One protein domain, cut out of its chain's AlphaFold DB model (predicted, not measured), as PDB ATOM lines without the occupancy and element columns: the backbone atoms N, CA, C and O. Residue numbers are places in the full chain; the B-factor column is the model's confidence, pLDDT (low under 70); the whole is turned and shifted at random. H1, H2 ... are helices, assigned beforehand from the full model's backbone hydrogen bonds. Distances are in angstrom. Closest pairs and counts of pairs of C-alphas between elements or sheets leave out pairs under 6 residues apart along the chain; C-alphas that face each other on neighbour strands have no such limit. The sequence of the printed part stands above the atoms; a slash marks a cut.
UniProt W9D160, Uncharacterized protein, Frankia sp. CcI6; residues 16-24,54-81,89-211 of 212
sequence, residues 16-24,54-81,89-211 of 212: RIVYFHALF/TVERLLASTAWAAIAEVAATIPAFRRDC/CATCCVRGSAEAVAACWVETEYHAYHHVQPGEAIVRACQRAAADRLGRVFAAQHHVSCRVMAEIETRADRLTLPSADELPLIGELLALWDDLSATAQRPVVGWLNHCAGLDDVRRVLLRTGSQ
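Overview. This is residues 16 to 24, 54 to 81 and 89 to 211 of the 212 residues of an uncharacterized protein of Frankia sp. CcI6 (UniProt W9D160). Two long helices, H4 and H5, fold back on each other as a slightly splayed hairpin that makes the core, and the short H7 packs on both of them. The short helices H2, H3 and H1 make a row along another side of H4, H6 packs on residues 132 to 136 of H5, and H8 makes a corner with H4, where its residues 198 to 202 meet residues 109 to 113 of H4. The 160 printed residues hold eight named helices, H1 to H8 in chain order, and no named strand: the class is all helix, mostly crossed in its packing. The whole is compact, with a radius of gyration of the C-alphas of 16.0 A, and spans 50 by 33 by 32 A, only just elongated.

Arrangement. Begin at the hub, H4, residues 90 to 114, which touches five helices. H5, residues 120 to 142, touches it and runs opposite ways at a steep tilt of 36 degrees, only just past shallow; look at the C-alphas of Glu 99 and Gln 127, their closest, 4.1 A apart. The two form a helical hairpin. H7, residues 168 to 176, touches residues 102 to 109 of H4, closest at C-alphas Val 106 and Ile 170, 5.9 A, and residues 126 to 130 of H5, closest at C-alphas Ala 130 and Leu 174, 6.2 A. H3, residues 65 to 72, touches residues 93 to 101 of H4 at a steep tilt of 50 degrees, with C-alphas Ala 71 and Ser 97 closest at 5.4 A. H1, residues 16 to 24, touches H3 at a shallow tilt of 30 degrees, closest at C-alphas Val 18 and Val 70, 6.4 A. H2, residues 55 to 60, touches H4 at residue 90 alone, with C-alphas Val 55 and Ala 90 closest at 5.1 A. H8, residues 198 to 209, touches H4 with residues 198 to 202, closest at C-alphas Tyr 113 and Arg 202, 6.3 A. H6, residues 147 to 152, touches H5, closest at C-alphas Arg 136 and Met 149, 7.0 A. H5 and H8 are apart. In each of the eight helices every O i to N i+4 pair is within hydrogen-bond range.

Along the chain. Find C-alpha 16 at (173.713, 183.528, 192.910), where H1 begins. C-alpha 90 at (165.711, 184.318, 173.484) begins H4, which runs 35.8 A to C-alpha 114. H5 runs 32.6 A and H8 16.7 A, ending at C-alpha 209, (195.301, 192.857, 201.010).

Size, cuts and confidence. The farthest C-alphas, Thr 54 and Gln 211, are 53.0 A apart. Residues 25 to 53 and 82 to 88 are not printed; the gaps are 32.9 A from C-alpha 24 to 54 and 11.0 A from C-alpha 81 to 89. The links H6 to H7 and H7 to H8 are long. The model's confidence is low, with a pLDDT under 70, in 39 residues of the printed part, among them residues 180 to 196.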
ATOM      1  N   ARG A  16     172.661 182.623 192.408       86.94
ATOM      2  CA  ARG A  16     173.713 183.528 192.910       86.94
ATOM      3  C   ARG A  16     173.588 184.936 192.342       86.94
ATOM      4  O   ARG A  16     173.779 185.885 193.094       86.94
ATOM      5  N   ILE A  17     173.227 185.086 191.064       90.31
ATOM      6  CA  ILE A  17     172.961 186.412 190.483       90.31
ATOM      7  C   ILE A  17     171.829 187.100 191.241       90.31
ATOM      8  O   ILE A  17     172.001 188.228 191.691       90.31
ATOM      9  N   VAL A  18     170.700 186.409 191.421       91.00
ATOM     10  CA  VAL A  18     169.543 186.943 192.157       91.00
ATOM     11  C   VAL A  18     169.933 187.296 193.591       91.00
ATOM     12  O   VAL A  18     169.667 188.404 194.044       91.00
ATOM     13  N   TYR A  19     170.610 186.379 194.286       88.38
ATOM     14  CA  TYR A  19     171.042 186.560 195.670       88.38
ATOM     15  C   TYR A  19     171.956 187.779 195.836       88.38
ATOM     16  O   TYR A  19     171.700 188.630 196.686       88.38
ATOM     17  N   PHE A  20     173.006 187.893 195.020       88.00
ATOM     18  CA  PHE A  20     173.932 189.015 195.129       88.00
ATOM     19  C   PHE A  20     173.299 190.331 194.716       88.00
ATOM     20  O   PHE A  20     173.542 191.354 195.355       88.00
ATOM     21  N   HIS A  21     172.474 190.304 193.672       91.19
ATOM     22  CA  HIS A  21     171.786 191.499 193.237       91.19
ATOM     23  C   HIS A  21     170.878 192.040 194.343       91.19
ATOM     24  O   HIS A  21     171.054 193.184 194.747       91.19
ATOM     25  N   ALA A  22     169.981 191.210 194.877       90.25
ATOM     26  CA  ALA A  22     169.004 191.630 195.878       90.25
ATOM     27  C   ALA A  22     169.650 192.096 197.193       90.25
ATOM     28  O   ALA A  22     169.153 193.018 197.834       90.25
ATOM     29  N   LEU A  23     170.755 191.470 197.618       87.12
ATOM     30  CA  LEU A  23     171.393 191.813 198.893       87.12
ATOM     31  C   LEU A  23     172.377 192.978 198.808       87.12
ATOM     32  O   LEU A  23     172.472 193.752 199.758       87.12
ATOM     33  N   PHE A  24     173.131 193.095 197.714       87.38
ATOM     34  CA  PHE A  24     174.265 194.023 197.658       87.38
ATOM     35  C   PHE A  24     174.088 195.136 196.638       87.38
ATOM     36  O   PHE A  24     174.549 196.248 196.879       87.38
ATOM     37  N   THR A  54     156.721 183.077 171.690       59.00
ATOM     38  CA  THR A  54     157.767 182.032 171.800       59.00
ATOM     39  C   THR A  54     158.933 182.386 172.715       59.00
ATOM     40  O   THR A  54     159.364 181.520 173.466       59.00
ATOM     41  N   VAL A  55     159.443 183.623 172.693       59.75
ATOM     42  CA  VAL A  55     160.615 184.016 173.504       59.75
ATOM     43  C   VAL A  55     160.238 184.236 174.963       59.75
ATOM     44  O   VAL A  55     160.834 183.625 175.842       59.75
ATOM     45  N   GLU A  56     159.207 185.044 175.212       58.69
ATOM     46  CA  GLU A  56     158.699 185.305 176.561       58.69
ATOM     47  C   GLU A  56     158.221 184.014 177.228       58.69
ATOM     48  O   GLU A  56     158.601 183.725 178.354       58.69
ATOM     49  N   ARG A  57     157.488 183.163 176.498       61.41
ATOM     50  CA  ARG A  57     157.023 181.870 177.015       61.41
ATOM     51  C   ARG A  57     158.167 180.899 177.309       61.41
ATOM     52  O   ARG A  57     158.074 180.166 178.282       61.41
ATOM     53  N   LEU A  58     159.215 180.877 176.478       66.56
ATOM     54  CA  LEU A  58     160.388 180.026 176.701       66.56
ATOM     55  C   LEU A  58     161.192 180.500 177.915       66.56
ATOM     56  O   LEU A  58     161.615 179.675 178.715       66.56
ATOM     57  N   LEU A  59     161.386 181.810 178.070       70.25
ATOM     58  CA  LEU A  59     162.106 182.355 179.219       70.25
ATOM     59  C   LEU A  59     161.294 182.191 180.503       70.25
ATOM     60  O   LEU A  59     161.818 181.626 181.455       70.25
ATOM     61  N   ALA A  60     160.014 182.574 180.496       68.94
ATOM     62  CA  ALA A  60     159.109 182.463 181.642       68.94
ATOM     63  C   ALA A  60     158.901 181.019 182.123       68.94
ATOM     64  O   ALA A  60     158.561 180.800 183.280       68.94
ATOM     65  N   SER A  61     159.114 180.018 181.262       72.31
ATOM     66  CA  SER A  61     159.052 178.610 181.659       72.31
ATOM     67  C   SER A  61     160.397 178.043 182.139       72.31
ATOM     68  O   SER A  61     160.522 176.826 182.266       72.31
ATOM     69  N   THR A  62     161.429 178.870 182.336       82.69
ATOM     70  CA  THR A  62     162.779 178.432 182.729       82.69
ATOM     71  C   THR A  62     163.367 179.332 183.814       82.69
ATOM     72  O   THR A  62     162.957 180.478 183.974       82.69
ATOM     73  N   ALA A  63     164.399 178.854 184.515       86.62
ATOM     74  CA  ALA A  63     165.139 179.676 185.476       86.62
ATOM     75  C   ALA A  63     165.780 180.926 184.849       86.62
ATOM     76  O   ALA A  63     166.086 181.878 185.563       86.62
ATOM     77  N   TRP A  64     165.958 180.963 183.524       88.38
ATOM     78  CA  TRP A  64     166.508 182.123 182.825       88.38
ATOM     79  C   TRP A  64     165.605 183.355 182.876       88.38
ATOM     80  O   TRP A  64     166.100 184.441 182.610       88.38
ATOM     81  N   ALA A  65     164.331 183.243 183.269       84.94
ATOM     82  CA  ALA A  65     163.522 184.421 183.597       84.94
ATOM     83  C   ALA A  65     164.203 185.311 184.656       84.94
ATOM     84  O   ALA A  65     164.156 186.536 184.550       84.94
ATOM     85  N   ALA A  66     164.943 184.708 185.593       88.62
ATOM     86  CA  ALA A  66     165.606 185.413 186.684       88.62
ATOM     87  C   ALA A  66     166.597 186.493 186.211       88.62
ATOM     88  O   ALA A  66     166.679 187.550 186.828       88.62
ATOM     89  N   ILE A  67     167.336 186.283 185.107       87.50
ATOM     90  CA  ILE A  67     168.267 187.319 184.616       87.50
ATOM     91  C   ILE A  67     167.512 188.531 184.063       87.50
ATOM     92  O   ILE A  67     167.978 189.659 184.193       87.50
ATOM     93  N   ALA A  68     166.346 188.308 183.453       81.94
ATOM     94  CA  ALA A  68     165.501 189.378 182.942       81.94
ATOM     95  C   ALA A  68     164.810 190.135 184.083       81.94
ATOM     96  O   ALA A  68     164.754 191.360 184.035       81.94
ATOM     97  N   GLU A  69     164.356 189.426 185.116       83.69
ATOM     98  CA  GLU A  69     163.782 190.012 186.333       83.69
ATOM     99  C   GLU A  69     164.803 190.867 187.088       83.69
ATOM    100  O   GLU A  69     164.521 192.022 187.393       83.69
ATOM    101  N   VAL A  70     166.018 190.350 187.303       88.50
ATOM    102  CA  VAL A  70     167.122 191.114 187.905       88.50
ATOM    103  C   VAL A  70     167.493 192.317 187.049       88.50
ATOM    104  O   VAL A  70     167.794 193.381 187.566       88.50
ATOM    105  N   ALA A  71     167.485 192.187 185.725       86.62
ATOM    106  CA  ALA A  71     167.779 193.336 184.888       86.62
ATOM    107  C   ALA A  71     166.666 194.400 184.975       86.62
ATOM    108  O   ALA A  71     166.962 195.589 184.938       86.62
ATOM    109  N   ALA A  72     165.406 193.993 185.165       82.19
ATOM    110  CA  ALA A  72     164.253 194.888 185.266       82.19
ATOM    111  C   ALA A  72     164.252 195.816 186.490       82.19
ATOM    112  O   ALA A  72     163.568 196.840 186.456       82.19
ATOM    113  N   THR A  73     165.017 195.507 187.536       84.50
ATOM    114  CA  THR A  73     165.187 196.381 188.710       84.50
ATOM    115  C   THR A  73     166.201 197.508 188.465       84.50
ATOM    116  O   THR A  73     166.237 198.478 189.220       84.50
ATOM    117  N   ILE A  74     167.024 197.413 187.414       84.12
ATOM    118  CA  ILE A  74     168.116 198.353 187.148       84.12
ATOM    119  C   ILE A  74     167.552 199.642 186.523       84.12
ATOM    120  O   ILE A  74     166.904 199.586 185.469       84.12
ATOM    121  N   PRO A  75     167.820 200.827 187.109       74.44
ATOM    122  CA  PRO A  75     167.475 202.101 186.495       74.44
ATOM    123  C   PRO A  75     168.058 202.188 185.086       74.44
ATOM    124  O   PRO A  75     169.208 201.829 184.856       74.44
ATOM    125  N   ALA A  76     167.264 202.663 184.132       66.56
ATOM    126  CA  ALA A  76     167.634 202.685 182.720       66.56
ATOM    127  C   ALA A  76     167.756 201.324 182.016       66.56
ATOM    128  O   ALA A  76     168.246 201.263 180.886       66.56
ATOM    129  N   PHE A  77     167.240 200.238 182.603       63.16
ATOM    130  CA  PHE A  77     167.105 198.967 181.896       63.16
ATOM    131  C   PHE A  77     166.041 199.026 180.794       63.16
ATOM    132  O   PHE A  77     164.908 198.581 180.959       63.16
ATOM    133  N   ARG A  78     166.426 199.571 179.638       58.41
ATOM    134  CA  ARG A  78     165.824 199.371 178.313       58.41
ATOM    135  C   ARG A  78     166.918 199.624 177.292       58.41
ATOM    136  O   ARG A  78     167.331 200.757 177.086       58.41
ATOM    137  N   ARG A  79     167.434 198.559 176.692       52.91
ATOM    138  CA  ARG A  79     168.447 198.679 175.644       52.91
ATOM    139  C   ARG A  79     167.805 198.729 174.278       52.91
ATOM    140  O   ARG A  79     166.861 197.980 174.008       52.91
ATOM    141  N   ASP A  80     168.385 199.554 173.418       48.69
ATOM    142  CA  ASP A  80     168.112 199.535 171.991       48.69
ATOM    143  C   ASP A  80     168.506 198.162 171.430       48.69
ATOM    144  O   ASP A  80     169.606 197.657 171.667       48.69
ATOM    145  N   CYS A  81     167.587 197.521 170.705       47.41
ATOM    146  CA  CYS A  81     167.893 196.271 170.017       47.41
ATOM    147  C   CYS A  81     168.979 196.545 168.964       47.41
ATOM    148  O   CYS A  81     168.736 197.362 168.073       47.41
ATOM    149  N   CYS A  89     165.779 186.815 169.185       74.06
ATOM    150  CA  CYS A  89     165.700 185.487 169.806       74.06
ATOM    151  C   CYS A  89     165.921 185.516 171.333       74.06
ATOM    152  O   CYS A  89     166.491 186.466 171.871       74.06
ATOM    153  N   ALA A  90     165.539 184.439 172.031       77.50
ATOM    154  CA  ALA A  90     165.711 184.318 173.484       77.50
ATOM    155  C   ALA A  90     167.176 184.464 173.937       77.50
ATOM    156  O   ALA A  90     167.438 185.097 174.955       77.50
ATOM    157  N   THR A  91     168.139 183.998 173.135       81.81
ATOM    158  CA  THR A  91     169.570 184.209 173.399       81.81
ATOM    159  C   THR A  91     169.926 185.692 173.447       81.81
ATOM    160  O   THR A  91     170.639 186.120 174.344       81.81
ATOM    161  N   CYS A  92     169.414 186.503 172.519       78.00
ATOM    162  CA  CYS A  92     169.675 187.944 172.518       78.00
ATOM    163  C   CYS A  92     169.045 188.647 173.727       78.00
ATOM    164  O   CYS A  92     169.635 189.596 174.235       78.00
ATOM    165  N   CYS A  93     167.891 188.171 174.208       78.62
ATOM    166  CA  CYS A  93     167.277 188.673 175.438       78.62
ATOM    167  C   CYS A  93     168.169 188.390 176.655       78.62
ATOM    168  O   CYS A  93     168.544 189.324 177.357       78.62
ATOM    169  N   VAL A  94     168.613 187.139 176.828       85.31
ATOM    170  CA  VAL A  94     169.545 186.760 177.905       85.31
ATOM    171  C   VAL A  94     170.826 187.587 177.849       85.31
ATOM    172  O   VAL A  94     171.277 188.079 178.878       85.31
ATOM    173  N   ARG A  95     171.387 187.802 176.652       88.62
ATOM    174  CA  ARG A  95     172.560 188.668 176.471       88.62
ATOM    175  C   ARG A  95     172.277 190.090 176.918       88.62
ATOM    176  O   ARG A  95     172.998 190.594 177.764       88.62
ATOM    177  N   GLY A  96     171.218 190.710 176.400       83.69
ATOM    178  CA  GLY A  96     170.848 192.083 176.737       83.69
ATOM    179  C   GLY A  96     170.619 192.292 178.236       83.69
ATOM    180  O   GLY A  96     171.045 193.315 178.768       83.69
ATOM    181  N   SER A  97     170.018 191.319 178.922       86.31
ATOM    182  CA  SER A  97     169.904 191.318 180.383       86.31
ATOM    183  C   SER A  97     171.267 191.168 181.057       86.31
ATOM    184  O   SER A  97     171.603 191.957 181.934       86.31
ATOM    185  N   ALA A  98     172.096 190.223 180.607       90.56
ATOM    186  CA  ALA A  98     173.416 189.972 181.177       90.56
ATOM    187  C   ALA A  98     174.349 191.189 181.104       90.56
ATOM    188  O   ALA A  98     174.989 191.510 182.103       90.56
ATOM    189  N   GLU A  99     174.414 191.908 179.975       90.25
ATOM    190  CA  GLU A  99     175.248 193.116 179.952       90.25
ATOM    191  C   GLU A  99     174.659 194.221 180.838       90.25
ATOM    192  O   GLU A  99     175.421 195.062 181.306       90.25
ATOM    193  N   ALA A 100     173.343 194.279 181.073       88.56
ATOM    194  CA  ALA A 100     172.750 195.321 181.916       88.56
ATOM    195  C   ALA A 100     173.107 195.073 183.378       88.56
ATOM    196  O   ALA A 100     173.607 195.970 184.053       88.56
ATOM    197  N   VAL A 101     172.953 193.821 183.811       92.06
ATOM    198  CA  VAL A 101     173.394 193.345 185.121       92.06
ATOM    199  C   VAL A 101     174.879 193.627 185.322       92.06
ATOM    200  O   VAL A 101     175.245 194.262 186.304       92.06
ATOM    201  N   ALA A 102     175.732 193.253 184.366       93.44
ATOM    202  CA  ALA A 102     177.171 193.465 184.488       93.44
ATOM    203  C   ALA A 102     177.566 194.946 184.572       93.44
ATOM    204  O   ALA A 102     178.449 195.288 185.352       93.44
ATOM    205  N   ALA A 103     176.916 195.816 183.791       92.12
ATOM    206  CA  ALA A 103     177.153 197.260 183.830       92.12
ATOM    207  C   ALA A 103     176.769 197.861 185.186       92.12
ATOM    208  O   ALA A 103     177.563 198.545 185.820       92.12
ATOM    209  N   CYS A 104     175.574 197.520 185.657       92.75
ATOM    210  CA  CYS A 104     175.074 197.966 186.944       92.75
ATOM    211  C   CYS A 104     175.978 197.507 188.090       92.75
ATOM    212  O   CYS A 104     176.331 198.304 188.955       92.75
ATOM    213  N   TRP A 105     176.393 196.239 188.090       94.38
ATOM    214  CA  TRP A 105     177.233 195.692 189.150       94.38
ATOM    215  C   TRP A 105     178.610 196.352 189.181       94.38
ATOM    216  O   TRP A 105     179.038 196.783 190.249       94.38
ATOM    217  N   VAL A 106     179.280 196.490 188.026       94.56
ATOM    218  CA  VAL A 106     180.603 197.132 187.976       94.56
ATOM    219  C   VAL A 106     180.531 198.596 188.402       94.56
ATOM    220  O   VAL A 106     181.384 199.039 189.159       94.56
ATOM    221  N   GLU A 107     179.510 199.342 187.981       93.19
ATOM    222  CA  GLU A 107     179.320 200.739 188.390       93.19
ATOM    223  C   GLU A 107     179.052 200.853 189.890       93.19
ATOM    224  O   GLU A 107     179.665 201.681 190.565       93.19
ATOM    225  N   THR A 108     178.194 199.981 190.421       91.88
ATOM    226  CA  THR A 108     177.815 199.977 191.837       91.88
ATOM    227  C   THR A 108     179.005 199.636 192.733       91.88
ATOM    228  O   THR A 108     179.296 200.378 193.672       91.88
ATOM    229  N   GLU A 109     179.737 198.558 192.436       91.56
ATOM    230  CA  GLU A 109     180.919 198.172 193.216       91.56
ATOM    231  C   GLU A 109     182.039 199.204 193.104       91.56
ATOM    232  O   GLU A 109     182.626 199.595 194.113       91.56
ATOM    233  N   TYR A 110     182.315 199.694 191.893       91.62
ATOM    234  CA  TYR A 110     183.385 200.662 191.685       91.62
ATOM    235  C   TYR A 110     183.092 201.975 192.418       91.62
ATOM    236  O   TYR A 110     183.969 202.528 193.088       91.62
ATOM    237  N   HIS A 111     181.840 202.434 192.379       89.88
ATOM    238  CA  HIS A 111     181.407 203.588 193.154       89.88
ATOM    239  C   HIS A 111     181.506 203.335 194.667       89.88
ATOM    240  O   HIS A 111     182.026 204.185 195.392       89.88
ATOM    241  N   ALA A 112     181.070 202.173 195.161       88.62
ATOM    242  CA  ALA A 112     181.143 201.839 196.583       88.62
ATOM    243  C   ALA A 112     182.592 201.777 197.108       88.62
ATOM    244  O   ALA A 112     182.879 202.226 198.221       88.62
ATOM    245  N   TYR A 113     183.527 201.247 196.315       87.94
ATOM    246  CA  TYR A 113     184.904 201.018 196.767       87.94
ATOM    247  C   TYR A 113     185.857 202.174 196.479       87.94
ATOM    248  O   TYR A 113     186.823 202.366 197.224       87.94
ATOM    249  N   HIS A 114     185.597 202.955 195.432       87.44
ATOM    250  CA  HIS A 114     186.495 204.022 194.991       87.44
ATOM    251  C   HIS A 114     185.871 205.420 195.067       87.44
ATOM    252  O   HIS A 114     186.600 206.399 194.933       87.44
ATOM    253  N   HIS A 115     184.560 205.538 195.318       86.94
ATOM    254  CA  HIS A 115     183.822 206.811 195.350       86.94
ATOM    255  C   HIS A 115     183.956 207.638 194.060       86.94
ATOM    256  O   HIS A 115     183.881 208.865 194.074       86.94
ATOM    257  N   VAL A 116     184.165 206.957 192.934       87.81
ATOM    258  CA  VAL A 116     184.279 207.537 191.593       87.81
ATOM    259  C   VAL A 116     183.559 206.644 190.585       87.81
ATOM    260  O   VAL A 116     183.254 205.492 190.885       87.81
ATOM    261  N   GLN A 117     183.288 207.165 189.389       88.19
ATOM    262  CA  GLN A 117     182.722 206.371 188.297       88.19
ATOM    263  C   GLN A 117     183.811 205.538 187.600       88.19
ATOM    264  O   GLN A 117     184.932 206.034 187.427       88.19
ATOM    265  N   PRO A 118     183.516 204.292 187.187       91.81
ATOM    266  CA  PRO A 118     184.448 203.501 186.394       91.81
ATOM    267  C   PRO A 118     184.635 204.106 184.999       91.81
ATOM    268  O   PRO A 118     183.746 204.749 184.444       91.81
ATOM    269  N   GLY A 119     185.795 203.863 184.389       91.31
ATOM    270  CA  GLY A 119     186.006 204.231 182.990       91.31
ATOM    271  C   GLY A 119     185.105 203.423 182.047       91.31
ATOM    272  O   GLY A 119     184.887 202.229 182.243       91.31
ATOM    273  N   GLU A 120     184.645 204.024 180.950       90.19
ATOM    274  CA  GLU A 120     183.754 203.336 180.000       90.19
ATOM    275  C   GLU A 120     184.333 202.025 179.439       90.19
ATOM    276  O   GLU A 120     183.598 201.111 179.066       90.19
ATOM    277  N   ALA A 121     185.663 201.926 179.343       90.19
ATOM    278  CA  ALA A 121     186.338 200.741 178.827       90.19
ATOM    279  C   ALA A 121     186.104 199.504 179.710       90.19
ATOM    280  O   ALA A 121     185.801 198.440 179.165       90.19
ATOM    281  N   ILE A 122     186.193 199.645 181.041       91.62
ATOM    282  CA  ILE A 122     185.970 198.528 181.972       91.62
ATOM    283  C   ILE A 122     184.489 198.141 182.009       91.62
ATOM    284  O   ILE A 122     184.176 196.951 181.969       91.62
ATOM    285  N   VAL A 123     183.578 199.122 181.950       92.12
ATOM    286  CA  VAL A 123     182.132 198.866 181.866       92.12
ATOM    287  C   VAL A 123     181.806 198.065 180.608       92.12
ATOM    288  O   VAL A 123     181.209 196.991 180.688       92.12
ATOM    289  N   ARG A 124     182.287 198.517 179.443       89.69
ATOM    290  CA  ARG A 124     182.089 197.819 178.165       89.69
ATOM    291  C   ARG A 124     182.727 196.428 178.132       89.69
ATOM    292  O   ARG A 124     182.195 195.533 177.477       89.69
ATOM    293  N   ALA A 125     183.867 196.236 178.794       91.38
ATOM    294  CA  ALA A 125     184.509 194.929 178.893       91.38
ATOM    295  C   ALA A 125     183.661 193.950 179.723       91.38
ATOM    296  O   ALA A 125     183.370 192.854 179.244       91.38
ATOM    297  N   CYS A 126     183.190 194.368 180.903       92.75
ATOM    298  CA  CYS A 126     182.321 193.556 181.762       92.75
ATOM    299  C   CYS A 126     180.994 193.222 181.074       92.75
ATOM    300  O   CYS A 126     180.572 192.067 181.072       92.75
ATOM    301  N   GLN A 127     180.383 194.218 180.422       91.50
ATOM    302  CA  GLN A 127     179.180 194.059 179.608       91.50
ATOM    303  C   GLN A 127     179.333 192.927 178.583       91.50
ATOM    304  O   GLN A 127     178.588 191.947 178.618       91.50
ATOM    305  N   ARG A 128     180.328 193.040 177.694       88.94
ATOM    306  CA  ARG A 128     180.557 192.051 176.631       88.94
ATOM    307  C   ARG A 128     180.849 190.667 177.192       88.94
ATOM    308  O   ARG A 128     180.258 189.694 176.736       88.94
ATOM    309  N   ALA A 129     181.719 190.579 178.197       90.94
ATOM    310  CA  ALA A 129     182.072 189.300 178.798       90.94
ATOM    311  C   ALA A 129     180.844 188.589 179.392       90.94
ATOM    312  O   ALA A 129     180.660 187.396 179.150       90.94
ATOM    313  N   ALA A 130     179.972 189.314 180.100       91.56
ATOM    314  CA  ALA A 130     178.745 188.750 180.651       91.56
ATOM    315  C   ALA A 130     177.753 188.323 179.559       91.56
ATOM    316  O   ALA A 130     177.270 187.189 179.599       91.56
ATOM    317  N   ALA A 131     177.485 189.168 178.552       89.00
ATOM    318  CA  ALA A 131     176.636 188.771 177.423       89.00
ATOM    319  C   ALA A 131     177.143 187.499 176.766       89.00
ATOM    320  O   ALA A 131     176.382 186.562 176.542       89.00
ATOM    321  N   ASP A 132     178.421 187.467 176.421       88.19
ATOM    322  CA  ASP A 132     178.954 186.395 175.604       88.19
ATOM    323  C   ASP A 132     178.974 185.078 176.384       88.19
ATOM    324  O   ASP A 132     178.602 184.039 175.836       88.19
ATOM    325  N   ARG A 133     179.316 185.113 177.678       89.69
ATOM    326  CA  ARG A 133     179.300 183.928 178.545       89.69
ATOM    327  C   ARG A 133     177.881 183.402 178.774       89.69
ATOM    328  O   ARG A 133     177.614 182.245 178.447       89.69
ATOM    329  N   LEU A 134     176.947 184.233 179.246       89.88
ATOM    330  CA  LEU A 134     175.572 183.785 179.521       89.88
ATOM    331  C   LEU A 134     174.825 183.415 178.232       89.88
ATOM    332  O   LEU A 134     174.102 182.419 178.195       89.88
ATOM    333  N   GLY A 135     175.041 184.167 177.151       86.81
ATOM    334  CA  GLY A 135     174.473 183.884 175.836       86.81
ATOM    335  C   GLY A 135     174.922 182.532 175.279       86.81
ATOM    336  O   GLY A 135     174.083 181.780 174.783       86.81
ATOM    337  N   ARG A 136     176.215 182.187 175.405       86.62
ATOM    338  CA  ARG A 136     176.735 180.862 175.015       86.62
ATOM    339  C   ARG A 136     176.088 179.744 175.823       86.62
ATOM    340  O   ARG A 136     175.637 178.766 175.231       86.62
ATOM    341  N   VAL A 137     176.011 179.886 177.148       87.56
ATOM    342  CA  VAL A 137     175.429 178.850 178.018       87.56
ATOM    343  C   VAL A 137     173.949 178.634 177.700       87.56
ATOM    344  O   VAL A 137     173.537 177.490 177.504       87.56
ATOM    345  N   PHE A 138     173.169 179.708 177.559       87.00
ATOM    346  CA  PHE A 138     171.760 179.610 177.174       87.00
ATOM    347  C   PHE A 138     171.584 178.942 175.804       87.00
ATOM    348  O   PHE A 138     170.769 178.028 175.654       87.00
ATOM    349  N   ALA A 139     172.359 179.375 174.802       83.50
ATOM    350  CA  ALA A 139     172.277 178.826 173.451       83.50
ATOM    351  C   ALA A 139     172.605 177.328 173.413       83.50
ATOM    352  O   ALA A 139     171.884 176.558 172.774       83.50
ATOM    353  N   ALA A 140     173.644 176.916 174.143       84.38
ATOM    354  CA  ALA A 140     174.042 175.521 174.266       84.38
ATOM    355  C   ALA A 140     172.977 174.676 174.981       84.38
ATOM    356  O   ALA A 140     172.627 173.608 174.485       84.38
ATOM    357  N   GLN A 141     172.427 175.158 176.103       85.12
ATOM    358  CA  GLN A 141     171.429 174.426 176.892       85.12
ATOM    359  C   GLN A 141     170.128 174.187 176.117       85.12
ATOM    360  O   GLN A 141     169.537 173.114 176.212       85.12
ATOM    361  N   HIS A 142     169.666 175.190 175.372       83.00
ATOM    362  CA  HIS A 142     168.388 175.126 174.662       83.00
ATOM    363  C   HIS A 142     168.524 174.721 173.189       83.00
ATOM    364  O   HIS A 142     167.520 174.691 172.480       83.00
ATOM    365  N   HIS A 143     169.740 174.411 172.724       81.00
ATOM    366  CA  HIS A 143     170.041 174.071 171.329       81.00
ATOM    367  C   HIS A 143     169.485 175.089 170.316       81.00
ATOM    368  O   HIS A 143     168.994 174.727 169.246       81.00
ATOM    369  N   VAL A 144     169.550 176.379 170.653       75.88
ATOM    370  CA  VAL A 144     169.055 177.462 169.793       75.88
ATOM    371  C   VAL A 144     170.196 178.063 168.978       75.88
ATOM    372  O   VAL A 144     171.265 178.369 169.504       75.88
ATOM    373  N   SER A 145     169.970 178.271 167.680       70.31
ATOM    374  CA  SER A 145     170.916 178.975 166.817       70.31
ATOM    375  C   SER A 145     170.684 180.485 166.896       70.31
ATOM    376  O   SER A 145     169.567 180.984 166.760       70.31
ATOM    377  N   CYS A 146     171.759 181.237 167.123       72.56
ATOM    378  CA  CYS A 146     171.731 182.693 167.154       72.56
ATOM    379  C   CYS A 146     172.853 183.230 166.266       72.56
ATOM    380  O   CYS A 146     174.027 182.954 166.508       72.56
ATOM    381  N   ARG A 147     172.498 184.033 165.255       72.62
ATOM    382  CA  ARG A 147     173.469 184.644 164.333       72.62
ATOM    383  C   ARG A 147     174.531 185.455 165.075       72.62
ATOM    384  O   ARG A 147     175.706 185.355 164.753       72.62
ATOM    385  N   VAL A 148     174.121 186.215 166.090       73.94
ATOM    386  CA  VAL A 148     175.054 187.051 166.850       73.94
ATOM    387  C   VAL A 148     176.064 186.189 167.613       73.94
ATOM    388  O   VAL A 148     177.232 186.549 167.673       73.94
ATOM    389  N   MET A 149     175.650 185.022 168.124       75.44
ATOM    390  CA  MET A 149     176.577 184.081 168.766       75.44
ATOM    391  C   MET A 149     177.594 183.506 167.781       75.44
ATOM    392  O   MET A 149     178.778 183.466 168.104       75.44
ATOM    393  N   ALA A 150     177.163 183.153 166.566       71.31
ATOM    394  CA  ALA A 150     178.069 182.679 165.518       71.31
ATOM    395  C   ALA A 150     179.115 183.739 165.123       71.31
ATOM    396  O   ALA A 150     180.267 183.416 164.858       71.31
ATOM    397  N   GLU A 151     178.742 185.022 165.120       70.81
ATOM    398  CA  GLU A 151     179.666 186.130 164.841       70.81
ATOM    399  C   GLU A 151     180.673 186.368 165.987       70.81
ATOM    400  O   GLU A 151     181.787 186.832 165.740       70.81
ATOM    401  N   ILE A 152     180.321 186.042 167.235       72.38
ATOM    402  CA  ILE A 152     181.185 186.225 168.417       72.38
ATOM    403  C   ILE A 152     182.239 185.133 168.524       72.38
ATOM    404  O   ILE A 152     183.380 185.435 168.852       72.38
ATOM    405  N   GLU A 153     181.894 183.884 168.202       63.31
ATOM    406  CA  GLU A 153     182.852 182.766 168.195       63.31
ATOM    407  C   GLU A 153     184.060 183.028 167.276       63.31
ATOM    408  O   GLU A 153     185.126 182.448 167.464       63.31
ATOM    409  N   THR A 154     183.925 183.960 166.327       59.34
ATOM    410  CA  THR A 154     185.004 184.373 165.421       59.34
ATOM    411  C   THR A 154     185.898 185.505 165.949       59.34
ATOM    412  O   THR A 154     186.921 185.795 165.330       59.34
ATOM    413  N   ARG A 155     185.569 186.140 167.086       62.25
ATOM    414  CA  ARG A 155     186.366 187.224 167.687       62.25
ATOM    415  C   ARG A 155     187.117 186.728 168.919       62.25
ATOM    416  O   ARG A 155     186.521 186.434 169.949       62.25
ATOM    417  N   ALA A 156     188.441 186.692 168.831       52.91
ATOM    418  CA  ALA A 156     189.319 186.377 169.953       52.91
ATOM    419  C   ALA A 156     189.819 187.666 170.630       52.91
ATOM    420  O   ALA A 156     191.016 187.947 170.633       52.91
ATOM    421  N   ASP A 157     188.912 188.463 171.197       59.16
ATOM    422  CA  ASP A 157     189.312 189.653 171.953       59.16
ATOM    423  C   ASP A 157     189.610 189.265 173.406       59.16
ATOM    424  O   ASP A 157     188.724 188.864 174.163       59.16
ATOM    425  N   ARG A 158     190.876 189.404 173.820       66.31
ATOM    426  CA  ARG A 158     191.241 189.340 175.240       66.31
ATOM    427  C   ARG A 158     190.778 190.628 175.912       66.31
ATOM    428  O   ARG A 158     191.419 191.668 175.787       66.31
ATOM    429  N   LEU A 159     189.649 190.553 176.606       78.06
ATOM    430  CA  LEU A 159     189.160 191.638 177.449       78.06
ATOM    431  C   LEU A 159     189.941 191.645 178.766       78.06
ATOM    432  O   LEU A 159     190.045 190.615 179.428       78.06
ATOM    433  N   THR A 160     190.457 192.807 179.166       84.00
ATOM    434  CA  THR A 160     190.917 193.015 180.543       84.00
ATOM    435  C   THR A 160     189.684 193.160 181.426       84.00
ATOM    436  O   THR A 160     188.924 194.117 181.274       84.00
ATOM    437  N   LEU A 161     189.461 192.180 182.299       87.56
ATOM    438  CA  LEU A 161     188.322 192.126 183.212       87.56
ATOM    439  C   LEU A 161     188.807 192.323 184.652       87.56
ATOM    440  O   LEU A 161     189.915 191.876 184.958       87.56
ATOM    441  N   PRO A 162     188.002 192.960 185.519       84.94
ATOM    442  CA  PRO A 162     188.323 193.045 186.935       84.94
ATOM    443  C   PRO A 162     188.380 191.645 187.544       84.94
ATOM    444  O   PRO A 162     187.557 190.776 187.238       84.94
ATOM    445  N   SER A 163     189.359 191.439 188.414       82.38
ATOM    446  CA  SER A 163     189.449 190.234 189.234       82.38
ATOM    447  C   SER A 163     188.483 190.299 190.423       82.38
ATOM    448  O   SER A 163     188.021 191.374 190.813       82.38
ATOM    449  N   ALA A 164     188.212 189.147 191.040       80.38
ATOM    450  CA  ALA A 164     187.433 189.086 192.278       80.38
ATOM    451  C   ALA A 164     188.154 189.736 193.480       80.38
ATOM    452  O   ALA A 164     187.516 190.002 194.493       80.38
ATOM    453  N   ASP A 165     189.456 190.015 193.368       77.38
ATOM    454  CA  ASP A 165     190.223 190.737 194.387       77.38
ATOM    455  C   ASP A 165     190.084 192.267 194.246       77.38
ATOM    456  O   ASP A 165     190.312 193.003 195.204       77.38
ATOM    457  N   GLU A 166     189.686 192.753 193.064       82.62
ATOM    458  CA  GLU A 166     189.458 194.176 192.783       82.62
ATOM    459  C   GLU A 166     187.982 194.553 192.942       82.62
ATOM    460  O   GLU A 166     187.656 195.510 193.641       82.62
ATOM    461  N   LEU A 167     187.091 193.795 192.296       87.75
ATOM    462  CA  LEU A 167     185.641 193.980 192.337       87.75
ATOM    463  C   LEU A 167     184.983 192.601 192.534       87.75
ATOM    464  O   LEU A 167     184.775 191.879 191.554       87.75
ATOM    465  N   PRO A 168     184.716 192.178 193.783       86.06
ATOM    466  CA  PRO A 168     184.357 190.800 194.093       86.06
ATOM    467  C   PRO A 168     183.090 190.294 193.414       86.06
ATOM    468  O   PRO A 168     183.101 189.172 192.915       86.06
ATOM    469  N   LEU A 169     182.005 191.072 193.371       88.81
ATOM    470  CA  LEU A 169     180.724 190.576 192.856       88.81
ATOM    471  C   LEU A 169     180.755 190.441 191.333       88.81
ATOM    472  O   LEU A 169     180.372 189.397 190.805       88.81
ATOM    473  N   ILE A 170     181.235 191.455 190.611       90.94
ATOM    474  CA  ILE A 170     181.372 191.402 189.152       90.94
ATOM    475  C   ILE A 170     182.491 190.450 188.733       90.94
ATOM    476  O   ILE A 170     182.313 189.693 187.781       90.94
ATOM    477  N   GLY A 171     183.619 190.435 189.446       88.56
ATOM    478  CA  GLY A 171     184.716 189.503 189.206       88.56
ATOM    479  C   GLY A 171     184.256 188.058 189.380       88.56
ATOM    480  O   GLY A 171     184.520 187.216 188.520       88.56
ATOM    481  N   GLU A 172     183.480 187.781 190.430       85.38
ATOM    482  CA  GLU A 172     182.871 186.471 190.644       85.38
ATOM    483  C   GLU A 172     181.813 186.144 189.588       85.38
ATOM    484  O   GLU A 172     181.864 185.051 189.027       85.38
ATOM    485  N   LEU A 173     180.897 187.067 189.259       87.75
ATOM    486  CA  LEU A 173     179.928 186.876 188.174       87.75
ATOM    487  C   LEU A 173     180.659 186.449 186.903       87.75
ATOM    488  O   LEU A 173     180.358 185.420 186.307       87.75
ATOM    489  N   LEU A 174     181.669 187.211 186.505       88.31
ATOM    490  CA  LEU A 174     182.425 186.956 185.296       88.31
ATOM    491  C   LEU A 174     183.152 185.605 185.355       88.31
ATOM    492  O   LEU A 174     183.048 184.848 184.388       88.31
ATOM    493  N   ALA A 175     183.841 185.281 186.449       83.94
ATOM    494  CA  ALA A 175     184.578 184.025 186.595       83.94
ATOM    495  C   ALA A 175     183.660 182.790 186.618       83.94
ATOM    496  O   ALA A 175     183.964 181.787 185.971       83.94
ATOM    497  N   LEU A 176     182.513 182.879 187.303       80.06
ATOM    498  CA  LEU A 176     181.533 181.792 187.434       80.06
ATOM    499  C   LEU A 176     181.028 181.294 186.083       80.06
ATOM    500  O   LEU A 176     180.816 180.099 185.903       80.06
ATOM    501  N   TRP A 177     180.839 182.205 185.132       81.62
ATOM    502  CA  TRP A 177     180.320 181.868 183.809       81.62
ATOM    503  C   TRP A 177     181.413 181.563 182.774       81.62
ATOM    504  O   TRP A 177     181.082 181.230 181.636       81.62
ATOM    505  N   ASP A 178     182.692 181.687 183.140       81.00
ATOM    506  CA  ASP A 178     183.834 181.345 182.281       81.00
ATOM    507  C   ASP A 178     184.325 179.920 182.532       81.00
ATOM    508  O   ASP A 178     184.402 179.110 181.611       81.00
ATOM    509  N   ASP A 179     184.618 179.615 183.799       72.69
ATOM    510  CA  ASP A 179     185.106 178.320 184.252       72.69
ATOM    511  C   ASP A 179     184.490 177.980 185.616       72.69
ATOM    512  O   ASP A 179     184.874 178.490 186.675       72.69
ATOM    513  N   LEU A 180     183.527 177.058 185.578       60.56
ATOM    514  CA  LEU A 180     182.813 176.562 186.755       60.56
ATOM    515  C   LEU A 180     183.732 175.860 187.762       60.56
ATOM    516  O   LEU A 180     183.377 175.742 188.931       60.56
ATOM    517  N   SER A 181     184.899 175.381 187.323       56.94
ATOM    518  CA  SER A 181     185.876 174.716 188.185       56.94
ATOM    519  C   SER A 181     186.836 175.700 188.863       56.94
ATOM    520  O   SER A 181     187.273 175.453 189.989       56.94
ATOM    521  N   ALA A 182     187.099 176.854 188.240       55.28
ATOM    522  CA  ALA A 182     187.977 177.893 188.784       55.28
ATOM    523  C   ALA A 182     187.370 178.619 189.999       55.28
ATOM    524  O   ALA A 182     188.083 179.085 190.886       55.28
ATOM    525  N   THR A 183     186.041 178.676 190.087       52.88
ATOM    526  CA  THR A 183     185.307 179.430 191.119       52.88
ATOM    527  C   THR A 183     185.194 178.734 192.477       52.88
ATOM    528  O   THR A 183     184.626 179.292 193.418       52.88
ATOM    529  N   ALA A 184     185.781 177.544 192.620       49.66
ATOM    530  CA  ALA A 184     185.766 176.765 193.856       49.66
ATOM    531  C   ALA A 184     186.803 177.206 194.910       49.66
ATOM    532  O   ALA A 184     186.750 176.719 196.036       49.66
ATOM    533  N   GLN A 185     187.756 178.093 194.586       53.12
ATOM    534  CA  GLN A 185     188.895 178.316 195.488       53.12
ATOM    535  C   GLN A 185     188.606 179.289 196.645       53.12
ATOM    536  O   GLN A 185     189.024 178.995 197.764       53.12
ATOM    537  N   ARG A 186     187.875 180.397 196.427       58.16
ATOM    538  CA  ARG A 186     187.473 181.368 197.475       58.16
ATOM    539  C   ARG A 186     186.242 182.194 197.063       58.16
ATOM    540  O   ARG A 186     186.386 183.365 196.724       58.16
ATOM    541  N   PRO A 187     185.034 181.616 197.048       63.09
ATOM    542  CA  PRO A 187     183.860 182.364 196.623       63.09
ATOM    543  C   PRO A 187     183.549 183.503 197.607       63.09
ATOM    544  O   PRO A 187     183.736 183.345 198.815       63.09
ATOM    545  N   VAL A 188     183.030 184.625 197.108       64.44
ATOM    546  CA  VAL A 188     182.569 185.781 197.889       64.44
ATOM    547  C   VAL A 188     181.572 185.333 198.964       64.44
ATOM    548  O   VAL A 188     181.668 185.744 200.118       64.44
ATOM    549  N   VAL A 189     180.705 184.356 198.657       60.62
ATOM    550  CA  VAL A 189     179.803 183.739 199.654       60.62
ATOM    551  C   VAL A 189     180.512 183.094 200.850       60.62
ATOM    552  O   VAL A 189     179.895 182.933 201.895       60.62
ATOM    553  N   GLY A 190     181.792 182.728 200.738       60.78
ATOM    554  CA  GLY A 190     182.548 182.078 201.811       60.78
ATOM    555  C   GLY A 190     182.848 182.985 203.011       60.78
ATOM    556  O   GLY A 190     183.222 182.485 204.068       60.78
ATOM    557  N   TRP A 191     182.686 184.301 202.862       65.62
ATOM    558  CA  TRP A 191     182.971 185.308 203.892       65.62
ATOM    559  C   TRP A 191     181.823 186.303 204.099       65.62
ATOM    560  O   TRP A 191     181.901 187.150 204.990       65.62
ATOM    561  N   LEU A 192     180.734 186.171 203.338       64.25
ATOM    562  CA  LEU A 192     179.513 186.945 203.531       64.25
ATOM    563  C   LEU A 192     178.592 186.258 204.536       64.25
ATOM    564  O   LEU A 192     178.211 185.102 204.369       64.25
ATOM    565  N   ASN A 193     178.181 186.998 205.564       60.59
ATOM    566  CA  ASN A 193     177.034 186.626 206.384       60.59
ATOM    567  C   ASN A 193     175.769 187.338 205.864       60.59
ATOM    568  O   ASN A 193     175.850 188.277 205.076       60.59
ATOM    569  N   HIS A 194     174.590 186.900 206.308       55.41
ATOM    570  CA  HIS A 194     173.288 187.432 205.874       55.41
ATOM    571  C   HIS A 194     173.019 188.900 206.275       55.41
ATOM    572  O   HIS A 194     171.962 189.431 205.948       55.41
ATOM    573  N   CYS A 195     173.944 189.545 206.993       58.56
ATOM    574  CA  CYS A 195     173.882 190.959 207.371       58.56
ATOM    575  C   CYS A 195     174.960 191.807 206.679       58.56
ATOM    576  O   CYS A 195     175.090 192.984 207.007       58.56
ATOM    577  N   ALA A 196     175.755 191.226 205.781       69.12
ATOM    578  CA  ALA A 196     176.816 191.944 205.094       69.12
ATOM    579  C   ALA A 196     176.233 192.906 204.048       69.12
ATOM    580  O   ALA A 196     175.331 192.535 203.299       69.12
ATOM    581  N   GLY A 197     176.782 194.118 203.971       78.44
ATOM    582  CA  GLY A 197     176.599 195.045 202.850       78.44
ATOM    583  C   GLY A 197     177.873 195.210 202.010       78.44
ATOM    584  O   GLY A 197     178.915 194.626 202.317       78.44
ATOM    585  N   LEU A 198     177.829 196.056 200.972       81.00
ATOM    586  CA  LEU A 198     179.011 196.380 200.148       81.00
ATOM    587  C   LEU A 198     180.184 196.928 200.985       81.00
ATOM    588  O   LEU A 198     181.344 196.615 200.719       81.00
ATOM    589  N   ASP A 199     179.903 197.673 202.056       78.75
ATOM    590  CA  ASP A 199     180.937 198.171 202.971       78.75
ATOM    591  C   ASP A 199     181.609 197.060 203.798       78.75
ATOM    592  O   ASP A 199     182.766 197.193 204.208       78.75
ATOM    593  N   ASP A 200     180.916 195.952 204.074       78.81
ATOM    594  CA  ASP A 200     181.519 194.775 204.710       78.81
ATOM    595  C   ASP A 200     182.437 194.035 203.734       78.81
ATOM    596  O   ASP A 200     183.555 193.673 204.116       78.81
ATOM    597  N   VAL A 201     182.016 193.902 202.468       76.62
ATOM    598  CA  VAL A 201     182.838 193.335 201.382       76.62
ATOM    599  C   VAL A 201     184.148 194.119 201.263       76.62
ATOM    600  O   VAL A 201     185.241 193.558 201.375       76.62
ATOM    601  N   ARG A 202     184.052 195.449 201.141       78.38
ATOM    602  CA  ARG A 202     185.212 196.343 201.044       78.38
ATOM    603  C   ARG A 202     186.160 196.200 202.238       78.38
ATOM    604  O   ARG A 202     187.379 196.167 202.070       78.38
ATOM    605  N   ARG A 203     185.621 196.110 203.459       79.25
ATOM    606  CA  ARG A 203     186.428 195.976 204.683       79.25
ATOM    607  C   ARG A 203     187.233 194.685 204.722       79.25
ATOM    608  O   ARG A 203     188.354 194.704 205.230       79.25
ATOM    609  N   VAL A 204     186.692 193.578 204.227       75.00
ATOM    610  CA  VAL A 204     187.442 192.318 204.185       75.00
ATOM    611  C   VAL A 204     188.536 192.370 203.119       75.00
ATOM    612  O   VAL A 204     189.656 191.996 203.455       75.00
ATOM    613  N   LEU A 205     188.280 192.938 201.931       73.50
ATOM    614  CA  LEU A 205     189.323 193.138 200.909       73.50
ATOM    615  C   LEU A 205     190.533 193.904 201.451       73.50
ATOM    616  O   LEU A 205     191.678 193.485 201.281       73.50
ATOM    617  N   LEU A 206     190.284 195.003 202.167       76.12
ATOM    618  CA  LEU A 206     191.349 195.801 202.778       76.12
ATOM    619  C   LEU A 206     192.146 195.000 203.819       76.12
ATOM    620  O   LEU A 206     193.360 195.171 203.938       76.12
ATOM    621  N   ARG A 207     191.488 194.107 204.570       74.94
ATOM    622  CA  ARG A 207     192.145 193.260 205.577       74.94
ATOM    623  C   ARG A 207     192.983 192.151 204.949       74.94
ATOM    624  O   ARG A 207     194.077 191.897 205.441       74.94
ATOM    625  N   THR A 208     192.503 191.510 203.887       65.44
ATOM    626  CA  THR A 208     193.238 190.444 203.188       65.44
ATOM    627  C   THR A 208     194.391 190.993 202.351       65.44
ATOM    628  O   THR A 208     195.463 190.393 202.337       65.44
ATOM    629  N   GLY A 209     194.227 192.171 201.738       57.78
ATOM    630  CA  GLY A 209     195.301 192.857 201.010       57.78
ATOM    631  C   GLY A 209     196.424 193.386 201.911       57.78
ATOM    632  O   GLY A 209     197.560 193.487 201.474       57.78
ATOM    633  N   SER A 210     196.137 193.658 203.190       51.41
ATOM    634  CA  SER A 210     197.144 194.087 204.181       51.41
ATOM    635  C   SER A 210     197.961 192.932 204.785       51.41
ATOM    636  O   SER A 210     198.860 193.174 205.585       51.41
ATOM    637  N   GLN A 211     197.616 191.679 204.466       45.72
ATOM    638  CA  GLN A 211     198.302 190.468 204.945       45.72
ATOM    639  C   GLN A 211     199.138 189.780 203.851       45.72
ATOM    640  O   GLN A 211     199.635 188.677 204.082       45.72
TER     641      GLN A 211